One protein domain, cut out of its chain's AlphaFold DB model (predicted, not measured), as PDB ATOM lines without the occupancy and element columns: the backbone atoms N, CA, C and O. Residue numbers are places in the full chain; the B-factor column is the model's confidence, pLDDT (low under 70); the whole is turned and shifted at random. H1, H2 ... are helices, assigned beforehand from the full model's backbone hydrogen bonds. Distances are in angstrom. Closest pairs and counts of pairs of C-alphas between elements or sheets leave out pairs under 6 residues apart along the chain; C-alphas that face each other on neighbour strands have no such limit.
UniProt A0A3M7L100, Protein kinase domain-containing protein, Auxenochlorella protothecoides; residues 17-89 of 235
ATOM      1  N   LYS A  17     -52.563  19.347 -37.465       52.12
ATOM      2  CA  LYS A  17     -52.669  19.145 -38.908       52.12
ATOM      3  C   LYS A  17     -51.243  19.145 -39.407       52.12
ATOM      4  O   LYS A  17     -50.677  20.191 -39.696       52.12
ATOM      5  N   TYR A  18     -50.644  17.966 -39.397       53.97
ATOM      6  CA  TYR A  18     -49.370  17.722 -40.012       53.97
ATOM      7  C   TYR A  18     -49.550  18.081 -41.478       53.97
ATOM      8  O   TYR A  18     -50.415  17.535 -42.166       53.97
ATOM      9  N   THR A  19     -48.817  19.093 -41.907       71.94
ATOM     10  CA  THR A  19     -48.836  19.570 -43.279       71.94
ATOM     11  C   THR A  19     -47.381  19.656 -43.720       71.94
ATOM     12  O   THR A  19     -46.564  20.105 -42.918       71.94
ATOM     13  N   PRO A  20     -47.048  19.273 -44.963       81.62
ATOM     14  CA  PRO A  20     -45.675  19.327 -45.469       81.62
ATOM     15  C   PRO A  20     -44.929  20.657 -45.224       81.62
ATOM     16  O   PRO A  20     -43.730  20.620 -44.959       81.62
ATOM     17  N   PRO A  21     -45.587  21.840 -45.222       84.31
ATOM     18  CA  PRO A  21     -44.932  23.080 -44.815       84.31
ATOM     19  C   PRO A  21     -44.358  23.040 -43.393       84.31
ATOM     20  O   PRO A  21     -43.307  23.629 -43.158       84.31
ATOM     21  N   ILE A  22     -45.013  22.383 -42.430       84.94
ATOM     22  CA  ILE A  22     -44.522  22.288 -41.044       84.94
ATOM     23  C   ILE A  22     -43.173  21.565 -40.998       84.94
ATOM     24  O   ILE A  22     -42.290  22.011 -40.268       84.94
ATOM     25  N   ASP A  23     -42.984  20.515 -41.801       87.19
ATOM     26  CA  ASP A  23     -41.697  19.817 -41.891       87.19
ATOM     27  C   ASP A  23     -40.611  20.707 -42.466       87.19
ATOM     28  O   ASP A  23     -39.499  20.719 -41.953       87.19
ATOM     29  N   ILE A  24     -40.939  21.500 -43.485       92.56
ATOM     30  CA  ILE A  24     -39.995  22.449 -44.077       92.56
ATOM     31  C   ILE A  24     -39.569  23.511 -43.051       92.56
ATOM     32  O   ILE A  24     -38.397  23.868 -42.986       92.56
ATOM     33  N   PHE A  25     -40.491  23.973 -42.205       90.06
ATOM     34  CA  PHE A  25     -40.158  24.897 -41.118       90.06
ATOM     35  C   PHE A  25     -39.244  24.252 -40.079       90.06
ATOM     36  O   PHE A  25     -38.237  24.834 -39.690       90.06
ATOM     37  N   ALA A  26     -39.588  23.041 -39.633       88.88
ATOM     38  CA  ALA A  26     -38.771  22.297 -38.680       88.88
ATOM     39  C   ALA A  26     -37.374  22.016 -39.252       88.88
ATOM     40  O   ALA A  26     -36.376  22.193 -38.562       88.88
ATOM     41  N   PHE A  27     -37.298  21.658 -40.531       93.19
ATOM     42  CA  PHE A  27     -36.050  21.487 -41.257       93.19
ATOM     43  C   PHE A  27     -35.238  22.789 -41.324       93.19
ATOM     44  O   PHE A  27     -34.046  22.765 -41.042       93.19
ATOM     45  N   GLY A  28     -35.877  23.930 -41.597       93.31
ATOM     46  CA  GLY A  28     -35.228  25.244 -41.546       93.31
ATOM     47  C   GLY A  28     -34.599  25.552 -40.187       93.31
ATOM     48  O   GLY A  28     -33.473  26.037 -40.140       93.31
ATOM     49  N   LEU A  29     -35.277  25.212 -39.084       90.44
ATOM     50  CA  LEU A  29     -34.731  25.376 -37.731       90.44
ATOM     51  C   LEU A  29     -33.528  24.465 -37.471       90.44
ATOM     52  O   LEU A  29     -32.569  24.900 -36.844       90.44
ATOM     53  N   VAL A  30     -33.560  23.228 -37.972       91.00
ATOM     54  CA  VAL A  30     -32.422  22.302 -37.871       91.00
ATOM     55  C   VAL A  30     -31.226  22.831 -38.658       91.00
ATOM     56  O   VAL A  30     -30.113  22.825 -38.149       91.00
ATOM     57  N   VAL A  31     -31.434  23.327 -39.881       92.50
ATOM     58  CA  VAL A  31     -30.347  23.921 -40.672       92.50
ATOM     59  C   VAL A  31     -29.797  25.167 -39.985       92.50
ATOM     60  O   VAL A  31     -28.582  25.306 -39.907       92.50
ATOM     61  N   LEU A  32     -30.658  26.022 -39.426       91.06
ATOM     62  CA  LEU A  32     -30.242  27.187 -38.642       91.06
ATOM     63  C   LEU A  32     -29.378  26.791 -37.435       91.06
ATOM     64  O   LEU A  32     -28.333  27.395 -37.204       91.06
ATOM     65  N   GLU A  33     -29.776  25.753 -36.699       89.75
ATOM     66  CA  GLU A  33     -28.995  25.189 -35.592       89.75
ATOM     67  C   GLU A  33     -27.632  24.666 -36.065       89.75
ATOM     68  O   GLU A  33     -26.619  24.959 -35.434       89.75
ATOM     69  N   LEU A  34     -27.579  23.966 -37.201       89.69
ATOM     70  CA  LEU A  34     -26.330  23.442 -37.761       89.69
ATOM     71  C   LEU A  34     -25.365  24.551 -38.195       89.69
ATOM     72  O   LEU A  34     -24.169  24.445 -37.939       89.69
ATOM     73  N   VAL A  35     -25.859  25.611 -38.842       87.56
ATOM     74  CA  VAL A  35     -24.994  26.684 -39.371       87.56
ATOM     75  C   VAL A  35     -24.581  27.707 -38.314       87.56
ATOM     76  O   VAL A  35     -23.591  28.405 -38.507       87.56
ATOM     77  N   THR A  36     -25.312  27.798 -37.198       84.00
ATOM     78  CA  THR A  36     -24.973  28.684 -36.066       84.00
ATOM     79  C   THR A  36     -24.308  27.949 -34.902       84.00
ATOM     80  O   THR A  36     -23.746  28.590 -34.015       84.00
ATOM     81  N   GLY A  37     -24.393  26.615 -34.860       82.00
ATOM     82  CA  GLY A  37     -23.953  25.799 -33.728       82.00
ATOM     83  C   GLY A  37     -24.808  25.973 -32.467       82.00
ATOM     84  O   GLY A  37     -24.365  25.622 -31.374       82.00
ATOM     85  N   ARG A  38     -26.017  26.547 -32.580       75.94
ATOM     86  CA  ARG A  38     -26.881  26.868 -31.434       75.94
ATOM     87  C   ARG A  38     -28.143  26.036 -31.412       75.94
ATOM     88  O   ARG A  38     -28.928  26.061 -32.353       75.94
ATOM     89  N   LYS A  39     -28.395  25.402 -30.268       73.62
ATOM     90  CA  LYS A  39     -29.606  24.617 -30.037       73.62
ATOM     91  C   LYS A  39     -30.855  25.489 -30.125       73.62
ATOM     92  O   LYS A  39     -31.070  26.364 -29.284       73.62
ATOM     93  N   MET A  40     -31.713  25.202 -31.096       71.56
ATOM     94  CA  MET A  40     -33.025  25.829 -31.214       71.56
ATOM     95  C   MET A  40     -34.039  24.977 -30.444       71.56
ATOM     96  O   MET A  40     -34.729  24.132 -31.012       71.56
ATOM     97  N   ASP A  41     -34.111  25.147 -29.118       65.75
ATOM     98  CA  ASP A  41     -35.068  24.377 -28.316       65.75
ATOM     99  C   ASP A  41     -36.540  24.752 -28.630       65.75
ATOM    100  O   ASP A  41     -36.862  25.752 -29.286       65.75
ATOM    101  N   ARG A  42     -37.478  23.932 -28.138       61.66
ATOM    102  CA  ARG A  42     -38.922  24.139 -28.346       61.66
ATOM    103  C   ARG A  42     -39.417  25.471 -27.748       61.66
ATOM    104  O   ARG A  42     -40.398  26.027 -28.245       61.66
ATOM    105  N   ASP A  43     -38.754  25.992 -26.718       56.56
ATOM    106  CA  ASP A  43     -39.038  27.290 -26.101       56.56
ATOM    107  C   ASP A  43     -38.573  28.455 -26.995       56.56
ATOM    108  O   ASP A  43     -39.302  29.436 -27.139       56.56
ATOM    109  N   HIS A  44     -37.425  28.341 -27.670       59.09
ATOM    110  CA  HIS A  44     -36.934  29.317 -28.648       59.09
ATOM    111  C   HIS A  44     -37.874  29.405 -29.850       59.09
ATOM    112  O   HIS A  44     -38.218  30.506 -30.286       59.09
ATOM    113  N   GLN A  45     -38.371  28.261 -30.332       57.84
ATOM    114  CA  GLN A  45     -39.400  28.215 -31.371       57.84
ATOM    115  C   GLN A  45     -40.705  28.885 -30.906       57.84
ATOM    116  O   GLN A  45     -41.269  29.705 -31.632       57.84
ATOM    117  N   ALA A  46     -41.177  28.572 -29.694       56.44
ATOM    118  CA  ALA A  46     -42.422  29.116 -29.145       56.44
ATOM    119  C   ALA A  46     -42.354  30.626 -28.852       56.44
ATOM    120  O   ALA A  46     -43.382  31.304 -28.878       56.44
ATOM    121  N   ARG A  47     -41.154  31.154 -28.588       59.94
ATOM    122  CA  ARG A  47     -40.901  32.571 -28.282       59.94
ATOM    123  C   ARG A  47     -40.421  33.387 -29.487       59.94
ATOM    124  O   ARG A  47     -40.193  34.582 -29.334       59.94
ATOM    125  N   GLY A  48     -40.269  32.768 -30.661       63.72
ATOM    126  CA  GLY A  48     -39.790  33.437 -31.878       63.72
ATOM    127  C   GLY A  48     -38.294  33.772 -31.876       63.72
ATOM    128  O   GLY A  48     -37.826  34.498 -32.739       63.72
ATOM    129  N   LEU A  49     -37.510  33.229 -30.943       66.50
ATOM    130  CA  LEU A  49     -36.099  33.596 -30.766       66.50
ATOM    131  C   LEU A  49     -35.191  33.153 -31.924       66.50
ATOM    132  O   LEU A  49     -34.084  33.668 -32.050       66.50
ATOM    133  N   TRP A  50     -35.666  32.265 -32.802       76.94
ATOM    134  CA  TRP A  50     -34.951  31.870 -34.022       76.94
ATOM    135  C   TRP A  50     -34.653  33.057 -34.951       76.94
ATOM    136  O   TRP A  50     -33.702  33.004 -35.719       76.94
ATOM    137  N   GLN A  51     -35.418  34.149 -34.854       81.44
ATOM    138  CA  GLN A  51     -35.201  35.358 -35.652       81.44
ATOM    139  C   GLN A  51     -33.861  36.030 -35.333       81.44
ATOM    140  O   GLN A  51     -33.191  36.490 -36.245       81.44
ATOM    141  N   ALA A  52     -33.441  36.031 -34.065       80.81
ATOM    142  CA  ALA A  52     -32.153  36.595 -33.665       80.81
ATOM    143  C   ALA A  52     -30.968  35.718 -34.103       80.81
ATOM    144  O   ALA A  52     -29.872  36.223 -34.312       80.81
ATOM    145  N   ALA A  53     -31.183  34.408 -34.259       82.44
ATOM    146  CA  ALA A  53     -30.148  33.492 -34.732       82.44
ATOM    147  C   ALA A  53     -29.855  33.656 -36.236       82.44
ATOM    148  O   ALA A  53     -28.785  33.262 -36.688       82.44
ATOM    149  N   LEU A  54     -30.764  34.261 -37.015       87.81
ATOM    150  CA  LEU A  54     -30.507  34.572 -38.427       87.81
ATOM    151  C   LEU A  54     -29.374  35.590 -38.596       87.81
ATOM    152  O   LEU A  54     -28.577  35.455 -39.520       87.81
ATOM    153  N   ASP A  55     -29.255  36.557 -37.681       86.62
ATOM    154  CA  ASP A  55     -28.229  37.611 -37.739       86.62
ATOM    155  C   ASP A  55     -26.791  37.071 -37.592       86.62
ATOM    156  O   ASP A  55     -25.816  37.788 -37.810       86.62
ATOM    157  N   GLU A  56     -26.648  35.803 -37.214       82.38
ATOM    158  CA  GLU A  56     -25.371  35.154 -36.911       82.38
ATOM    159  C   GLU A  56     -24.936  34.167 -37.992       82.38
ATOM    160  O   GLU A  56     -23.842  33.606 -37.923       82.38
ATOM    161  N   VAL A  57     -25.781  33.951 -39.000       88.81
ATOM    162  CA  VAL A  57     -25.463  33.071 -40.117       88.81
ATOM    163  C   VAL A  57     -24.434  33.764 -41.010       88.81
ATOM    164  O   VAL A  57     -24.738  34.725 -41.714       88.81
ATOM    165  N   ALA A  58     -23.196  33.266 -40.983       84.69
ATOM    166  CA  ALA A  58     -22.082  33.864 -41.719       84.69
ATOM    167  C   ALA A  58     -22.155  33.636 -43.240       84.69
ATOM    168  O   ALA A  58     -21.718  34.492 -44.011       84.69
ATOM    169  N   ASP A  59     -22.683  32.490 -43.683       86.62
ATOM    170  CA  ASP A  59     -22.825  32.173 -45.107       86.62
ATOM    171  C   ASP A  59     -24.118  32.793 -45.674       86.62
ATOM    172  O   ASP A  59     -25.217  32.390 -45.280       86.62
ATOM    173  N   PRO A  60     -24.030  33.736 -46.633       89.62
ATOM    174  CA  PRO A  60     -25.206  34.371 -47.219       89.62
ATOM    175  C   PRO A  60     -26.113  33.395 -47.983       89.62
ATOM    176  O   PRO A  60     -27.317  33.637 -48.065       89.62
ATOM    177  N   LEU A  61     -25.573  32.301 -48.539       90.44
ATOM    178  CA  LEU A  61     -26.391  31.275 -49.195       90.44
ATOM    179  C   LEU A  61     -27.187  30.476 -48.162       90.44
ATOM    180  O   LEU A  61     -28.383  30.254 -48.353       90.44
ATOM    181  N   ALA A  62     -26.550  30.111 -47.049       92.31
ATOM    182  CA  ALA A  62     -27.216  29.459 -45.927       92.31
ATOM    183  C   ALA A  62     -28.316  30.342 -45.325       92.31
ATOM    184  O   ALA A  62     -29.425  29.863 -45.090       92.31
ATOM    185  N   LEU A  63     -28.038  31.635 -45.124       93.94
ATOM    186  CA  LEU A  63     -29.008  32.589 -44.589       93.94
ATOM    187  C   LEU A  63     -30.252  32.665 -45.481       93.94
ATOM    188  O   LEU A  63     -31.362  32.409 -45.014       93.94
ATOM    189  N   ALA A  64     -30.061  32.918 -46.779       93.88
ATOM    190  CA  ALA A  64     -31.161  32.999 -47.738       93.88
ATOM    191  C   ALA A  64     -31.961  31.686 -47.814       93.88
ATOM    192  O   ALA A  64     -33.188  31.696 -47.926       93.88
ATOM    193  N   PHE A  65     -31.283  30.541 -47.726       96.12
ATOM    194  CA  PHE A  65     -31.938  29.240 -47.706       96.12
ATOM    195  C   PHE A  65     -32.840  29.064 -46.478       96.12
ATOM    196  O   PHE A  65     -34.012  28.699 -46.615       96.12
ATOM    197  N   VAL A  66     -32.306  29.347 -45.286       94.88
ATOM    198  CA  VAL A  66     -33.032  29.225 -44.017       94.88
ATOM    199  C   VAL A  66     -34.223  30.183 -43.973       94.88
ATOM    200  O   VAL A  66     -35.314  29.760 -43.593       94.88
ATOM    201  N   GLU A  67     -34.069  31.431 -44.422       94.06
ATOM    202  CA  GLU A  67     -35.162  32.414 -44.467       94.06
ATOM    203  C   GLU A  67     -36.365  31.916 -45.278       94.06
ATOM    204  O   GLU A  67     -37.511  32.074 -44.855       94.06
ATOM    205  N   ARG A  68     -36.128  31.237 -46.408       93.94
ATOM    206  CA  ARG A  68     -37.213  30.637 -47.203       93.94
ATOM    207  C   ARG A  68     -37.877  29.463 -46.494       93.94
ATOM    208  O   ARG A  68     -39.098  29.334 -46.542       93.94
ATOM    209  N   CYS A  69     -37.102  28.609 -45.823       93.94
ATOM    210  CA  CYS A  69     -37.655  27.505 -45.033       93.94
ATOM    211  C   CYS A  69     -38.539  28.022 -43.883       93.94
ATOM    212  O   CYS A  69     -39.585  27.438 -43.583       93.94
ATOM    213  N   LEU A  70     -38.144  29.140 -43.268       92.00
ATOM    214  CA  LEU A  70     -38.826  29.763 -42.132       92.00
ATOM    215  C   LEU A  70     -39.875  30.817 -42.532       92.00
ATOM    216  O   LEU A  70     -40.505  31.413 -41.654       92.00
ATOM    217  N   ALA A  71     -40.117  30.998 -43.834       89.00
ATOM    218  CA  ALA A  71     -41.118  31.914 -44.371       89.00
ATOM    219  C   ALA A  71     -42.542  31.586 -43.890       89.00
ATOM    220  O   ALA A  71     -42.815  30.526 -43.307       89.00
ATOM    221  N   SER A  72     -43.472  32.507 -44.157       85.44
ATOM    222  CA  SER A  72     -44.900  32.295 -43.915       85.44
ATOM    223  C   SER A  72     -45.374  31.006 -44.607       85.44
ATOM    224  O   SER A  72     -44.786  30.561 -45.589       85.44
ATOM    225  N   VAL A  73     -46.436  30.375 -44.102       83.62
ATOM    226  CA  VAL A  73     -46.931  29.104 -44.671       83.62
ATOM    227  C   VAL A  73     -47.300  29.238 -46.158       83.62
ATOM    228  O   VAL A  73     -47.216  28.250 -46.879       83.62
ATOM    229  N   GLU A  74     -47.688  30.435 -46.607       82.88
ATOM    230  CA  GLU A  74     -48.092  30.713 -47.992       82.88
ATOM    231  C   GLU A  74     -46.894  30.909 -48.933       82.88
ATOM    232  O   GLU A  74     -46.970  30.526 -50.098       82.88
ATOM    233  N   ASP A  75     -45.787  31.448 -48.418       85.06
ATOM    234  CA  ASP A  75     -44.576  31.754 -49.193       85.06
ATOM    235  C   ASP A  75     -43.521  30.639 -49.120       85.06
ATOM    236  O   ASP A  75     -42.487  30.696 -49.788       85.06
ATOM    237  N   ARG A  76     -43.755  29.628 -48.277       91.19
ATOM    238  CA  ARG A  76     -42.805  28.544 -48.041       91.19
ATOM    239  C   ARG A  76     -42.740  27.615 -49.262       91.19
ATOM    240  O   ARG A  76     -43.757  27.007 -49.605       91.19
ATOM    241  N   PRO A  77     -41.559  27.447 -49.883       89.00
ATOM    242  CA  PRO A  77     -41.392  26.562 -51.030       89.00
ATOM    243  C   PRO A  77     -41.603  25.102 -50.635       89.00
ATOM    244  O   PRO A  77     -41.404  24.708 -49.485       89.00
ATOM    245  N   SER A  78     -41.973  24.276 -51.606       90.50
ATOM    246  CA  SER A  78     -42.040  22.831 -51.419       90.50
ATOM    247  C   SER A  78     -40.647  22.222 -51.221       90.50
ATOM    248  O   SER A  78     -39.628  22.779 -51.627       90.50
ATOM    249  N   ALA A  79     -40.594  21.016 -50.648       90.75
ATOM    250  CA  ALA A  79     -39.333  20.297 -50.473       90.75
ATOM    251  C   ALA A  79     -38.610  20.045 -51.810       90.75
ATOM    252  O   ALA A  79     -37.387  20.070 -51.854       90.75
ATOM    253  N   LEU A  80     -39.357  19.834 -52.902       88.69
ATOM    254  CA  LEU A  80     -38.776  19.636 -54.230       88.69
ATOM    255  C   LEU A  80     -38.070  20.903 -54.730       88.69
ATOM    256  O   LEU A  80     -36.952  20.815 -55.221       88.69
ATOM    257  N   GLU A  81     -38.692  22.068 -54.550       89.94
ATOM    258  CA  GLU A  81     -38.099  23.360 -54.921       89.94
ATOM    259  C   GLU A  81     -36.891  23.705 -54.037       89.94
ATOM    260  O   GLU A  81     -35.908  24.258 -54.523       89.94
ATOM    261  N   LEU A  82     -36.920  23.337 -52.750       92.25
ATOM    262  CA  LEU A  82     -35.774  23.519 -51.852       92.25
ATOM    263  C   LEU A  82     -34.553  22.698 -52.272       92.25
ATOM    264  O   LEU A  82     -33.436  23.178 -52.117       92.25
ATOM    265  N   LEU A  83     -34.742  21.489 -52.813       90.62
ATOM    266  CA  LEU A  83     -33.633  20.649 -53.288       90.62
ATOM    267  C   LEU A  83     -32.872  21.274 -54.464       90.62
ATOM    268  O   LEU A  83     -31.699  20.967 -54.671       90.62
ATOM    269  N   GLU A  84     -33.518  22.149 -55.234       91.50
ATOM    270  CA  GLU A  84     -32.890  22.880 -56.338       91.50
ATOM    271  C   GLU A  84     -32.118  24.122 -55.865       91.50
ATOM    272  O   GLU A  84     -31.475  24.794 -56.672       91.50
ATOM    273  N   ASP A  85     -32.140  24.424 -54.563       93.31
ATOM    274  CA  ASP A  85     -31.494  25.614 -54.031       93.31
ATOM    275  C   ASP A  85     -29.961  25.564 -54.124       93.31
ATOM    276  O   ASP A  85     -29.368  24.550 -53.744       93.31
ATOM    277  N   PRO A  86     -29.295  26.662 -54.542       90.38
ATOM    278  CA  PRO A  86     -27.839  26.735 -54.614       90.38
ATOM    279  C   PRO A  86     -27.110  26.328 -53.330       90.38
ATOM    280  O   PRO A  86     -26.029  25.755 -53.428       90.38
ATOM    281  N   PHE A  87     -27.690  26.570 -52.149       93.06
ATOM    282  CA  PHE A  87     -27.115  26.154 -50.868       93.06
ATOM    283  C   PHE A  87     -26.951  24.629 -50.764       93.06
ATOM    284  O   PHE A  87     -25.954  24.142 -50.239       93.06
ATOM    285  N   LEU A  88     -27.901  23.860 -51.307       90.38
ATOM    286  CA  LEU A  88     -27.845  22.393 -51.309       90.38
ATOM    287  C   LEU A  88     -27.100  21.825 -52.523       90.38
ATOM    288  O   LEU A  88     -26.711  20.653 -52.535       90.38
ATOM    289  N   GLN A  89     -26.881  22.637 -53.556       86.75
ATOM    290  CA  GLN A  89     -26.143  22.234 -54.744       86.75
ATOM    291  C   GLN A  89     -24.640  22.334 -54.477       86.75
ATOM    292  O   GLN A  89     -24.017  23.378 -54.656       86.75
TER     293      GLN A  89
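AT A GLANCE: This is residues 17 to 89 of the 235 residues of the protein "Protein kinase domain-containing protein" of Auxenochlorella protothecoides (UniProt A0A3M7L100). The longest helix, H1, and H4 pack side by side as a core, running opposite ways; short helices H2 and H3 lie toward one side and H5 toward the other. The 73 printed residues hold five named helices, H1 to H5 in chain order, and no named strand: all helix. The whole is compact, radius of gyration of the C-alphas 11.7 A, spanning 31 by 27 by 16 A.

IN THESE COORDINATES: H1, residues 20 to 36, begins at C-alpha 20 (-45.675, 19.327, -45.469) and is 24.6 A long. H2 is residues 42 to 47, H3 50 to 54. H4, residues 60 to 69, is 14.4 A long. H5, residues 79 to 83, ends at C-alpha 83 (-33.633, 20.649, -53.288).

HOW THE PARTS SIT: H1 and H4 touch at a shallow tilt of 28 degrees, closest C-alphas Gly 28 and Cys 69, 4.8 A. H1 touches H3 with residues 29 to 36 alone, closest C-alphas Thr 36 and Ala 53, 7.2 A. H5 is close to H1 but not clearly touching, closest C-alphas Ile 24 and Ala 79, 6.8 A. H2 is likewise close to H3, closest C-alphas His 44 and Trp 50, 6.3 A. In all five helices every O i to N i+4 pair is within hydrogen-bond range.

THE WHOLE: The printed part has no cut and no long link. Residues 17 to 18 and 41 to 49 have pLDDT under 70.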